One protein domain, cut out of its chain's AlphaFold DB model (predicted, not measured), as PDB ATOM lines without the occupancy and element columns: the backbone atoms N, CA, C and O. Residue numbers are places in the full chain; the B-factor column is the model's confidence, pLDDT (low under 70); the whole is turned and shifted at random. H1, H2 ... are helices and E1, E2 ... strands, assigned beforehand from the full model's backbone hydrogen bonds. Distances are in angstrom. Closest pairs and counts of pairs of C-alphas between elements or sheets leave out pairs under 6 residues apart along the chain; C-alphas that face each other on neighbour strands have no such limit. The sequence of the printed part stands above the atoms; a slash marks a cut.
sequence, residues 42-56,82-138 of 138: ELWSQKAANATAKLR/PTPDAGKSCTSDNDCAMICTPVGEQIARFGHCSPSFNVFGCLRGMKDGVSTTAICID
ATOM      1  N   GLU A  42     126.954  96.603 134.890       93.75
ATOM      2  CA  GLU A  42     125.702  96.579 135.639       93.75
ATOM      3  C   GLU A  42     125.608  97.794 136.570       93.75
ATOM      4  O   GLU A  42     124.606  98.514 136.519       93.75
ATOM      5  N   LEU A  43     126.664  98.098 137.338       95.88
ATOM      6  CA  LEU A  43     126.725  99.300 138.172       95.88
ATOM      7  C   LEU A  43     126.490 100.571 137.351       95.88
ATOM      8  O   LEU A  43     125.734 101.449 137.776       95.88
ATOM      9  N   TRP A  44     127.095 100.680 136.166       96.62
ATOM     10  CA  TRP A  44     126.917 101.847 135.296       96.62
ATOM     11  C   TRP A  44     125.459 101.988 134.849       96.62
ATOM     12  O   TRP A  44     124.863 103.061 134.972       96.62
ATOM     13  N   SER A  45     124.851 100.886 134.406       94.62
ATOM     14  CA  SER A  45     123.445 100.847 133.994       94.62
ATOM     15  C   SER A  45     122.510 101.249 135.140       94.62
ATOM     16  O   SER A  45     121.599 102.058 134.948       94.62
ATOM     17  N   GLN A  46     122.766 100.746 136.350       97.25
ATOM     18  CA  GLN A  46     122.001 101.089 137.549       97.25
ATOM     19  C   GLN A  46     122.162 102.568 137.928       97.25
ATOM     20  O   GLN A  46     121.162 103.247 138.167       97.25
ATOM     21  N   LYS A  47     123.391 103.105 137.944       97.94
ATOM     22  CA  LYS A  47     123.664 104.521 138.247       97.94
ATOM     23  C   LYS A  47     122.934 105.458 137.283       97.94
ATOM     24  O   LYS A  47     122.236 106.369 137.732       97.94
ATOM     25  N   ALA A  48     123.011 105.198 135.978       96.38
ATOM     26  CA  ALA A  48     122.323 105.999 134.968       96.38
ATOM     27  C   ALA A  48     120.793 105.897 135.062       96.38
ATOM     28  O   ALA A  48     120.091 106.915 135.006       96.38
ATOM     29  N   ALA A  49     120.262 104.686 135.256       95.75
ATOM     30  CA  ALA A  49     118.830 104.473 135.437       95.75
ATOM     31  C   ALA A  49     118.307 105.200 136.684       95.75
ATOM     32  O   ALA A  49     117.284 105.881 136.615       95.75
ATOM     33  N   ASN A  50     119.031 105.119 137.802       97.81
ATOM     34  CA  ASN A  50     118.659 105.771 139.055       97.81
ATOM     35  C   ASN A  50     118.691 107.298 138.937       97.81
ATOM     36  O   ASN A  50     117.739 107.960 139.354       97.81
ATOM     37  N   ALA A  51     119.731 107.858 138.312       97.00
ATOM     38  CA  ALA A  51     119.857 109.300 138.109       97.00
ATOM     39  C   ALA A  51     118.704 109.881 137.270       97.00
ATOM     40  O   ALA A  51     118.270 111.011 137.492       97.00
ATOM     41  N   THR A  52     118.170 109.102 136.325       95.81
ATOM     42  CA  THR A  52     117.192 109.580 135.334       95.81
ATOM     43  C   THR A  52     115.786 108.995 135.502       95.81
ATOM     44  O   THR A  52     114.887 109.344 134.736       95.81
ATOM     45  N   ALA A  53     115.541 108.162 136.521       94.88
ATOM     46  CA  ALA A  53     114.316 107.365 136.679       94.88
ATOM     47  C   ALA A  53     113.010 108.172 136.540       94.88
ATOM     48  O   ALA A  53     112.038 107.702 135.939       94.88
ATOM     49  N   LYS A  54     112.999 109.400 137.075       94.06
ATOM     50  CA  LYS A  54     111.845 110.318 137.073       94.06
ATOM     51  C   LYS A  54     111.863 111.334 135.920       94.06
ATOM     52  O   LYS A  54     110.902 112.075 135.741       94.06
ATOM     53  N   LEU A  55     112.920 111.366 135.108       96.19
ATOM     54  CA  LEU A  55     113.143 112.365 134.058       96.19
ATOM     55  C   LEU A  55     112.723 111.844 132.681       96.19
ATOM     56  O   LEU A  55     113.492 111.832 131.725       96.19
ATOM     57  N   ARG A  56     111.463 111.413 132.570       93.88
ATOM     58  CA  ARG A  56     110.904 110.804 131.347       93.88
ATOM     59  C   ARG A  56     110.408 111.816 130.304       93.88
ATOM     60  O   ARG A  56     109.770 111.430 129.333       93.88
ATOM     61  N   PRO A  82     124.433 115.994 133.936       98.31
ATOM     62  CA  PRO A  82     125.802 116.163 134.402       98.31
ATOM     63  C   PRO A  82     126.002 115.436 135.736       98.31
ATOM     64  O   PRO A  82     125.089 115.346 136.562       98.31
ATOM     65  N   THR A  83     127.207 114.932 135.961       98.50
ATOM     66  CA  THR A  83     127.609 114.396 137.265       98.50
ATOM     67  C   THR A  83     128.118 115.529 138.167       98.50
ATOM     68  O   THR A  83     128.715 116.496 137.686       98.50
ATOM     69  N   PRO A  84     127.908 115.449 139.493       98.19
ATOM     70  CA  PRO A  84     128.372 116.476 140.433       98.19
ATOM     71  C   PRO A  84     129.888 116.428 140.697       98.19
ATOM     72  O   PRO A  84     130.438 117.304 141.365       98.19
ATOM     73  N   ASP A  85     130.562 115.379 140.242       98.69
ATOM     74  CA  ASP A  85     131.968 115.084 140.495       98.69
ATOM     75  C   ASP A  85     132.813 114.996 139.224       98.69
ATOM     76  O   ASP A  85     133.961 114.563 139.298       98.69
ATOM     77  N   ALA A  86     132.283 115.472 138.094       98.44
ATOM     78  CA  ALA A  86     132.987 115.567 136.822       98.44
ATOM     79  C   ALA A  86     134.443 116.039 136.992       98.44
ATOM     80  O   ALA A  86     134.716 117.095 137.568       98.44
ATOM     81  N   GLY A  87     135.389 115.247 136.482       98.19
ATOM     82  CA  GLY A  87     136.816 115.576 136.494       98.19
ATOM     83  C   GLY A  87     137.561 115.268 137.797       98.19
ATOM     84  O   GLY A  87     138.793 115.324 137.802       98.19
ATOM     85  N   LYS A  88     136.884 114.907 138.897       98.62
ATOM     86  CA  LYS A  88     137.579 114.495 140.131       98.62
ATOM     87  C   LYS A  88     138.414 113.241 139.885       98.62
ATOM     88  O   LYS A  88     137.973 112.341 139.177       98.62
ATOM     89  N   SER A  89     139.616 113.192 140.457       98.00
ATOM     90  CA  SER A  89     140.479 112.008 140.392       98.00
ATOM     91  C   SER A  89     139.851 110.827 141.126       98.00
ATOM     92  O   SER A  89     139.286 110.998 142.204       98.00
ATOM     93  N   CYS A  90     139.989 109.636 140.556       98.06
ATOM     94  CA  CYS A  90     139.412 108.401 141.075       98.06
ATOM     95  C   CYS A  90     140.307 107.199 140.753       98.06
ATOM     96  O   CYS A  90     141.203 107.275 139.908       98.06
ATOM     97  N   THR A  91     140.062 106.081 141.428       95.81
ATOM     98  CA  THR A  91     140.763 104.799 141.232       95.81
ATOM     99  C   THR A  91     139.810 103.624 141.036       95.81
ATOM    100  O   THR A  91     140.237 102.548 140.622       95.81
ATOM    101  N   SER A  92     138.524 103.835 141.306       96.00
ATOM    102  CA  SER A  92     137.448 102.871 141.145       96.00
ATOM    103  C   SER A  92     136.185 103.575 140.659       96.00
ATOM    104  O   SER A  92     135.937 104.726 141.018       96.00
ATOM    105  N   ASP A  93     135.335 102.887 139.898       97.38
ATOM    106  CA  ASP A  93     134.013 103.406 139.522       97.38
ATOM    107  C   ASP A  93     133.155 103.763 140.743       97.38
ATOM    108  O   ASP A  93     132.298 104.643 140.663       97.38
ATOM    109  N   ASN A  94     133.396 103.126 141.891       97.69
ATOM    110  CA  ASN A  94     132.719 103.437 143.151       97.69
ATOM    111  C   ASN A  94     133.094 104.807 143.736       97.69
ATOM    112  O   ASN A  94     132.327 105.348 144.528       97.69
ATOM    113  N   ASP A  95     134.216 105.391 143.313       98.12
ATOM    114  CA  ASP A  95     134.638 106.728 143.745       98.12
ATOM    115  C   ASP A  95     133.815 107.839 143.067       98.12
ATOM    116  O   ASP A  95     133.862 108.993 143.492       98.12
ATOM    117  N   CYS A  96     133.071 107.496 142.008       98.44
ATOM    118  CA  CYS A  96     132.349 108.439 141.164       98.44
ATOM    119  C   CYS A  96     130.835 108.212 141.194       98.44
ATOM    120  O   CYS A  96     130.341 107.084 141.272       98.44
ATOM    121  N   ALA A  97     130.073 109.282 140.988       98.38
ATOM    122  CA  ALA A  97     128.632 109.241 140.787       98.38
ATOM    123  C   ALA A  97     128.244 108.393 139.566       98.38
ATOM    124  O   ALA A  97     127.157 107.820 139.549       98.38
ATOM    125  N   MET A  98     129.139 108.285 138.576       97.44
ATOM    126  CA  MET A  98     128.937 107.511 137.355       97.44
ATOM    127  C   MET A  98     130.081 106.515 137.094       97.44
ATOM    128  O   MET A  98     130.066 105.428 137.671       97.44
ATOM    129  N   ILE A  99     131.057 106.866 136.251       97.69
ATOM    130  CA  ILE A  99     132.179 105.999 135.848       97.69
ATOM    131  C   ILE A  99     133.491 106.711 136.170       97.69
ATOM    132  O   ILE A  99     133.588 107.925 135.985       97.69
ATOM    133  N   CYS A 100     134.502 105.967 136.613       97.81
ATOM    134  CA  CYS A 100     135.866 106.462 136.712       97.81
ATOM    135  C   CYS A 100     136.604 106.186 135.395       97.81
ATOM    136  O   CYS A 100     137.036 105.068 135.130       97.81
ATOM    137  N   THR A 101     136.742 107.195 134.533       96.50
ATOM    138  CA  THR A 101     137.343 107.022 133.204       96.50
ATOM    139  C   THR A 101     138.873 107.050 133.290       96.50
ATOM    140  O   THR A 101     139.422 108.052 133.757       96.50
ATOM    141  N   PRO A 102     139.588 106.007 132.827       95.19
ATOM    142  CA  PRO A 102     141.046 105.941 132.898       95.19
ATOM    143  C   PRO A 102     141.725 107.070 132.115       95.19
ATOM    144  O   PRO A 102     141.311 107.406 131.004       95.19
ATOM    145  N   VAL A 103     142.815 107.608 132.667       91.94
ATOM    146  CA  VAL A 103     143.688 108.568 131.975       91.94
ATOM    147  C   VAL A 103     144.865 107.832 131.337       91.94
ATOM    148  O   VAL A 103     145.604 107.124 132.020       91.94
ATOM    149  N   GLY A 104     145.079 108.037 130.035       83.56
ATOM    150  CA  GLY A 104     146.172 107.418 129.279       83.56
ATOM    151  C   GLY A 104     145.814 106.064 128.656       83.56
ATOM    152  O   GLY A 104     144.642 105.704 128.518       83.56
ATOM    153  N   GLU A 105     146.836 105.323 128.222       67.81
ATOM    154  CA  GLU A 105     146.661 104.114 127.413       67.81
ATOM    155  C   GLU A 105     146.968 102.830 128.205       67.81
ATOM    156  O   GLU A 105     148.079 102.601 128.676       67.81
ATOM    157  N   GLN A 106     145.941 101.978 128.309       62.84
ATOM    158  CA  GLN A 106     145.947 100.544 128.658       62.84
ATOM    159  C   GLN A 106     146.254 100.142 130.108       62.84
ATOM    160  O   GLN A 106     145.677  99.167 130.578       62.84
ATOM    161  N   ILE A 107     147.107 100.876 130.824       70.56
ATOM    162  CA  ILE A 107     147.371 100.649 132.254       70.56
ATOM    163  C   ILE A 107     147.306 101.999 132.967       70.56
ATOM    164  O   ILE A 107     148.321 102.638 133.249       70.56
ATOM    165  N   ALA A 108     146.086 102.465 133.221       82.12
ATOM    166  CA  ALA A 108     145.877 103.667 134.015       82.12
ATOM    167  C   ALA A 108     145.951 103.321 135.506       82.12
ATOM    168  O   ALA A 108     145.364 102.333 135.936       82.12
ATOM    169  N   ARG A 109     146.660 104.146 136.291       87.81
ATOM    170  CA  ARG A 109     146.686 104.061 137.770       87.81
ATOM    171  C   ARG A 109     145.618 104.918 138.442       87.81
ATOM    172  O   ARG A 109     145.323 104.741 139.618       87.81
ATOM    173  N   PHE A 110     145.085 105.879 137.701       93.88
ATOM    174  CA  PHE A 110     144.029 106.775 138.134       93.88
ATOM    175  C   PHE A 110     143.178 107.172 136.926       93.88
ATOM    176  O   PHE A 110     143.612 107.089 135.773       93.88
ATOM    177  N   GLY A 111     141.962 107.603 137.214       96.31
ATOM    178  CA  GLY A 111     141.020 108.133 136.249       96.31
ATOM    179  C   GLY A 111     140.466 109.484 136.673       96.31
ATOM    180  O   GLY A 111     140.864 110.051 137.696       96.31
ATOM    181  N   HIS A 112     139.510 109.965 135.887       98.19
ATOM    182  CA  HIS A 112     138.646 111.081 136.238       98.19
ATOM    183  C   HIS A 112     137.182 110.655 136.179       98.19
ATOM    184  O   HIS A 112     136.779 109.941 135.261       98.19
ATOM    185  N   CYS A 113     136.375 111.122 137.130       98.56
ATOM    186  CA  CYS A 113     134.940 110.881 137.101       98.56
ATOM    187  C   CYS A 113     134.320 111.465 135.828       98.56
ATOM    188  O   CYS A 113     134.588 112.618 135.464       98.56
ATOM    189  N   SER A 114     133.504 110.653 135.152       98.19
ATOM    190  CA  SER A 114     132.868 111.005 133.883       98.19
ATOM    191  C   SER A 114     132.024 112.273 134.027       98.19
ATOM    192  O   SER A 114     131.485 112.523 135.103       98.19
ATOM    193  N   PRO A 115     131.877 113.087 132.967       98.06
ATOM    194  CA  PRO A 115     131.192 114.378 133.051       98.06
ATOM    195  C   PRO A 115     129.665 114.273 133.149       98.06
ATOM    196  O   PRO A 115     128.990 115.254 133.463       98.06
ATOM    197  N   SER A 116     129.100 113.110 132.828       97.94
ATOM    198  CA  SER A 116     127.657 112.908 132.778       97.94
ATOM    199  C   SER A 116     127.281 111.457 133.074       97.94
ATOM    200  O   SER A 116     128.140 110.572 133.073       97.94
ATOM    201  N   PHE A 117     125.988 111.222 133.317       97.69
ATOM    202  CA  PHE A 117     125.385 109.900 133.532       97.69
ATOM    203  C   PHE A 117     125.155 109.108 132.226       97.69
ATOM    204  O   PHE A 117     124.365 108.165 132.200       97.69
ATOM    205  N   ASN A 118     125.797 109.497 131.122       95.56
ATOM    206  CA  ASN A 118     125.669 108.792 129.850       95.56
ATOM    207  C   ASN A 118     126.449 107.465 129.888       95.56
ATOM    208  O   ASN A 118     127.663 107.468 130.071       95.56
ATOM    209  N   VAL A 119     125.741 106.350 129.692       94.94
ATOM    210  CA  VAL A 119     126.306 104.988 129.617       94.94
ATOM    211  C   VAL A 119     126.541 104.496 128.199       94.94
ATOM    212  O   VAL A 119     127.068 103.408 128.032       94.94
ATOM    213  N   PHE A 120     126.113 105.228 127.176       95.12
ATOM    214  CA  PHE A 120     126.164 104.724 125.809       95.12
ATOM    215  C   PHE A 120     127.539 104.934 125.178       95.12
ATOM    216  O   PHE A 120     128.217 105.933 125.431       95.12
ATOM    217  N   GLY A 121     127.914 104.006 124.300       93.25
ATOM    218  CA  GLY A 121     129.210 103.975 123.630       93.25
ATOM    219  C   GLY A 121     130.183 102.987 124.269       93.25
ATOM    220  O   GLY A 121     129.817 102.187 125.128       93.25
ATOM    221  N   CYS A 122     131.434 103.017 123.809       93.94
ATOM    222  CA  CYS A 122     132.495 102.158 124.324       93.94
ATOM    223  C   CYS A 122     133.182 102.823 125.514       93.94
ATOM    224  O   CYS A 122     133.807 103.876 125.385       93.94
ATOM    225  N   LEU A 123     133.056 102.187 126.670       93.69
ATOM    226  CA  LEU A 123     133.437 102.729 127.962       93.69
ATOM    227  C   LEU A 123     134.464 101.827 128.633       93.69
ATOM    228  O   LEU A 123     134.383 100.604 128.550       93.69
ATOM    229  N   ARG A 124     135.412 102.455 129.328       94.50
ATOM    230  CA  ARG A 124     136.326 101.803 130.270       94.50
ATOM    231  C   ARG A 124     136.147 102.454 131.629       94.50
ATOM    232  O   ARG A 124     136.100 103.684 131.703       94.50
ATOM    233  N   GLY A 125     136.070 101.629 132.660       95.31
ATOM    234  CA  GLY A 125     136.088 102.065 134.045       95.31
ATOM    235  C   GLY A 125     137.452 101.848 134.677       95.31
ATOM    236  O   GLY A 125     138.439 101.491 134.018       95.31
ATOM    237  N   MET A 126     137.476 102.027 135.988       95.00
ATOM    238  CA  MET A 126     138.613 101.698 136.835       95.00
ATOM    239  C   MET A 126     138.149 100.778 137.962       95.00
ATOM    240  O   MET A 126     137.062 100.955 138.513       95.00
ATOM    241  N   LYS A 127     139.000  99.826 138.338       93.44
ATOM    242  CA  LYS A 127     138.810  98.950 139.491       93.44
ATOM    243  C   LYS A 127     140.137  98.789 140.211       93.44
ATOM    244  O   LYS A 127     141.122  98.367 139.612       93.44
ATOM    245  N   ASP A 128     140.164  99.188 141.478       89.38
ATOM    246  CA  ASP A 128     141.330  99.078 142.361       89.38
ATOM    247  C   ASP A 128     142.627  99.646 141.752       89.38
ATOM    248  O   ASP A 128     143.711  99.073 141.871       89.38
ATOM    249  N   GLY A 129     142.519 100.794 141.073       89.69
ATOM    250  CA  GLY A 129     143.656 101.473 140.447       89.69
ATOM    251  C   GLY A 129     144.137 100.835 139.141       89.69
ATOM    252  O   GLY A 129     145.244 101.138 138.700       89.69
ATOM    253  N   VAL A 130     143.327  99.974 138.520       90.19
ATOM    254  CA  VAL A 130     143.594  99.346 137.223       90.19
ATOM    255  C   VAL A 130     142.432  99.632 136.272       90.19
ATOM    256  O   VAL A 130     141.266  99.532 136.650       90.19
ATOM    257  N   SER A 131     142.731  99.990 135.023       92.56
ATOM    258  CA  SER A 131     141.701 100.178 133.995       92.56
ATOM    259  C   SER A 131     141.060  98.854 133.586       92.56
ATOM    260  O   SER A 131     141.766  97.876 133.338       92.56
ATOM    261  N   THR A 132     139.735  98.847 133.451       93.12
ATOM    262  CA  THR A 132     138.985  97.688 132.951       93.12
ATOM    263  C   THR A 132     139.114  97.547 131.436       93.12
ATOM    264  O   THR A 132     139.543  98.474 130.735       93.12
ATOM    265  N   THR A 133     138.657  96.416 130.903       92.38
ATOM    266  CA  THR A 133     138.368  96.315 129.469       92.38
ATOM    267  C   THR A 133     137.317  97.310 129.039       92.38
ATOM    268  O   THR A 133     136.536  97.829 129.846       92.38
ATOM    269  N   ALA A 134     137.319  97.582 127.736       92.25
ATOM    270  CA  ALA A 134     136.245  98.324 127.118       92.25
ATOM    271  C   ALA A 134     135.023  97.422 126.937       92.25
ATOM    272  O   ALA A 134     135.127  96.337 126.367       92.25
ATOM    273  N   ILE A 135     133.861  97.921 127.341       93.06
ATOM    274  CA  ILE A 135     132.563  97.377 126.949       93.06
ATOM    275  C   ILE A 135     131.790  98.452 126.197       93.06
ATOM    276  O   ILE A 135     131.819  99.626 126.567       93.06
ATOM    277  N   CYS A 136     131.120  98.060 125.118       93.75
ATOM    278  CA  CYS A 136     130.277  98.958 124.340       93.75
ATOM    279  C   CYS A 136     128.812  98.710 124.699       93.75
ATOM    280  O   CYS A 136     128.318  97.595 124.535       93.75
ATOM    281  N   ILE A 137     128.149  99.744 125.214       92.50
ATOM    282  CA  ILE A 137     126.750  99.707 125.646       92.50
ATOM    283  C   ILE A 137     125.898 100.495 124.653       92.50
ATOM    284  O   ILE A 137     126.286 101.589 124.225       92.50
ATOM    285  N   ASP A 138     124.732  99.934 124.329       89.19
ATOM    286  CA  ASP A 138     123.757 100.478 123.381       89.19
ATOM    287  C   ASP A 138     122.328 100.606 123.917       89.19
ATOM    288  O   ASP A 138     121.913  99.749 124.731       89.19
TER     289      ASP A 138
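AT A GLANCE: This is residues 42 to 56 and 82 to 138 of the 138 residues of an uncharacterized protein of Pseudoduganella eburnea (UniProt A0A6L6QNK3). Little regular structure: two small strand hairpins, E1 with E2 and E3 with E4, sit in a body of loops, with one helix, H1, at one side. The 72 printed residues include H1, E1, E2, E3 and E4 in chain order, a mixed class with 23 residues in named elements. Both two-stranded sheets are antiparallel. The whole is compact, with a radius of gyration of the C-alphas of 11.6 A, yet elongated, spanning 38 by 24 by 16 A.

IN THESE COORDINATES: H1, residues 42 to 52, runs 15.5 A from C-alpha 42 at (125.702, 96.579, 135.639). E1 is residues 100 to 102, E2 111 to 113, E3 121 to 123 and E4 135 to 137, ending at (126.750, 99.707, 125.646).

HOW THE PARTS SIT: H1 has every O i to N i+4 pair within hydrogen-bond range and is apart from E2, E3 and E4. In the hairpin E1 and E2, N 101 and O 112 are 2.8 A apart. In the hairpin E3 and E4, N 123 and O 135 are 2.8 A apart. Residues 89 to 90 pair antiparallel with residues 111 to 112 of E2.

THE WHOLE: The farthest C-alphas, Arg 56 and Ile 107, are 37.9 A apart. Residues 57 to 81 are not printed; C-alphas 56 and 82 are 16.1 A apart. The link E3 to E4 is long. Residues 105 to 106 have pLDDT under 70.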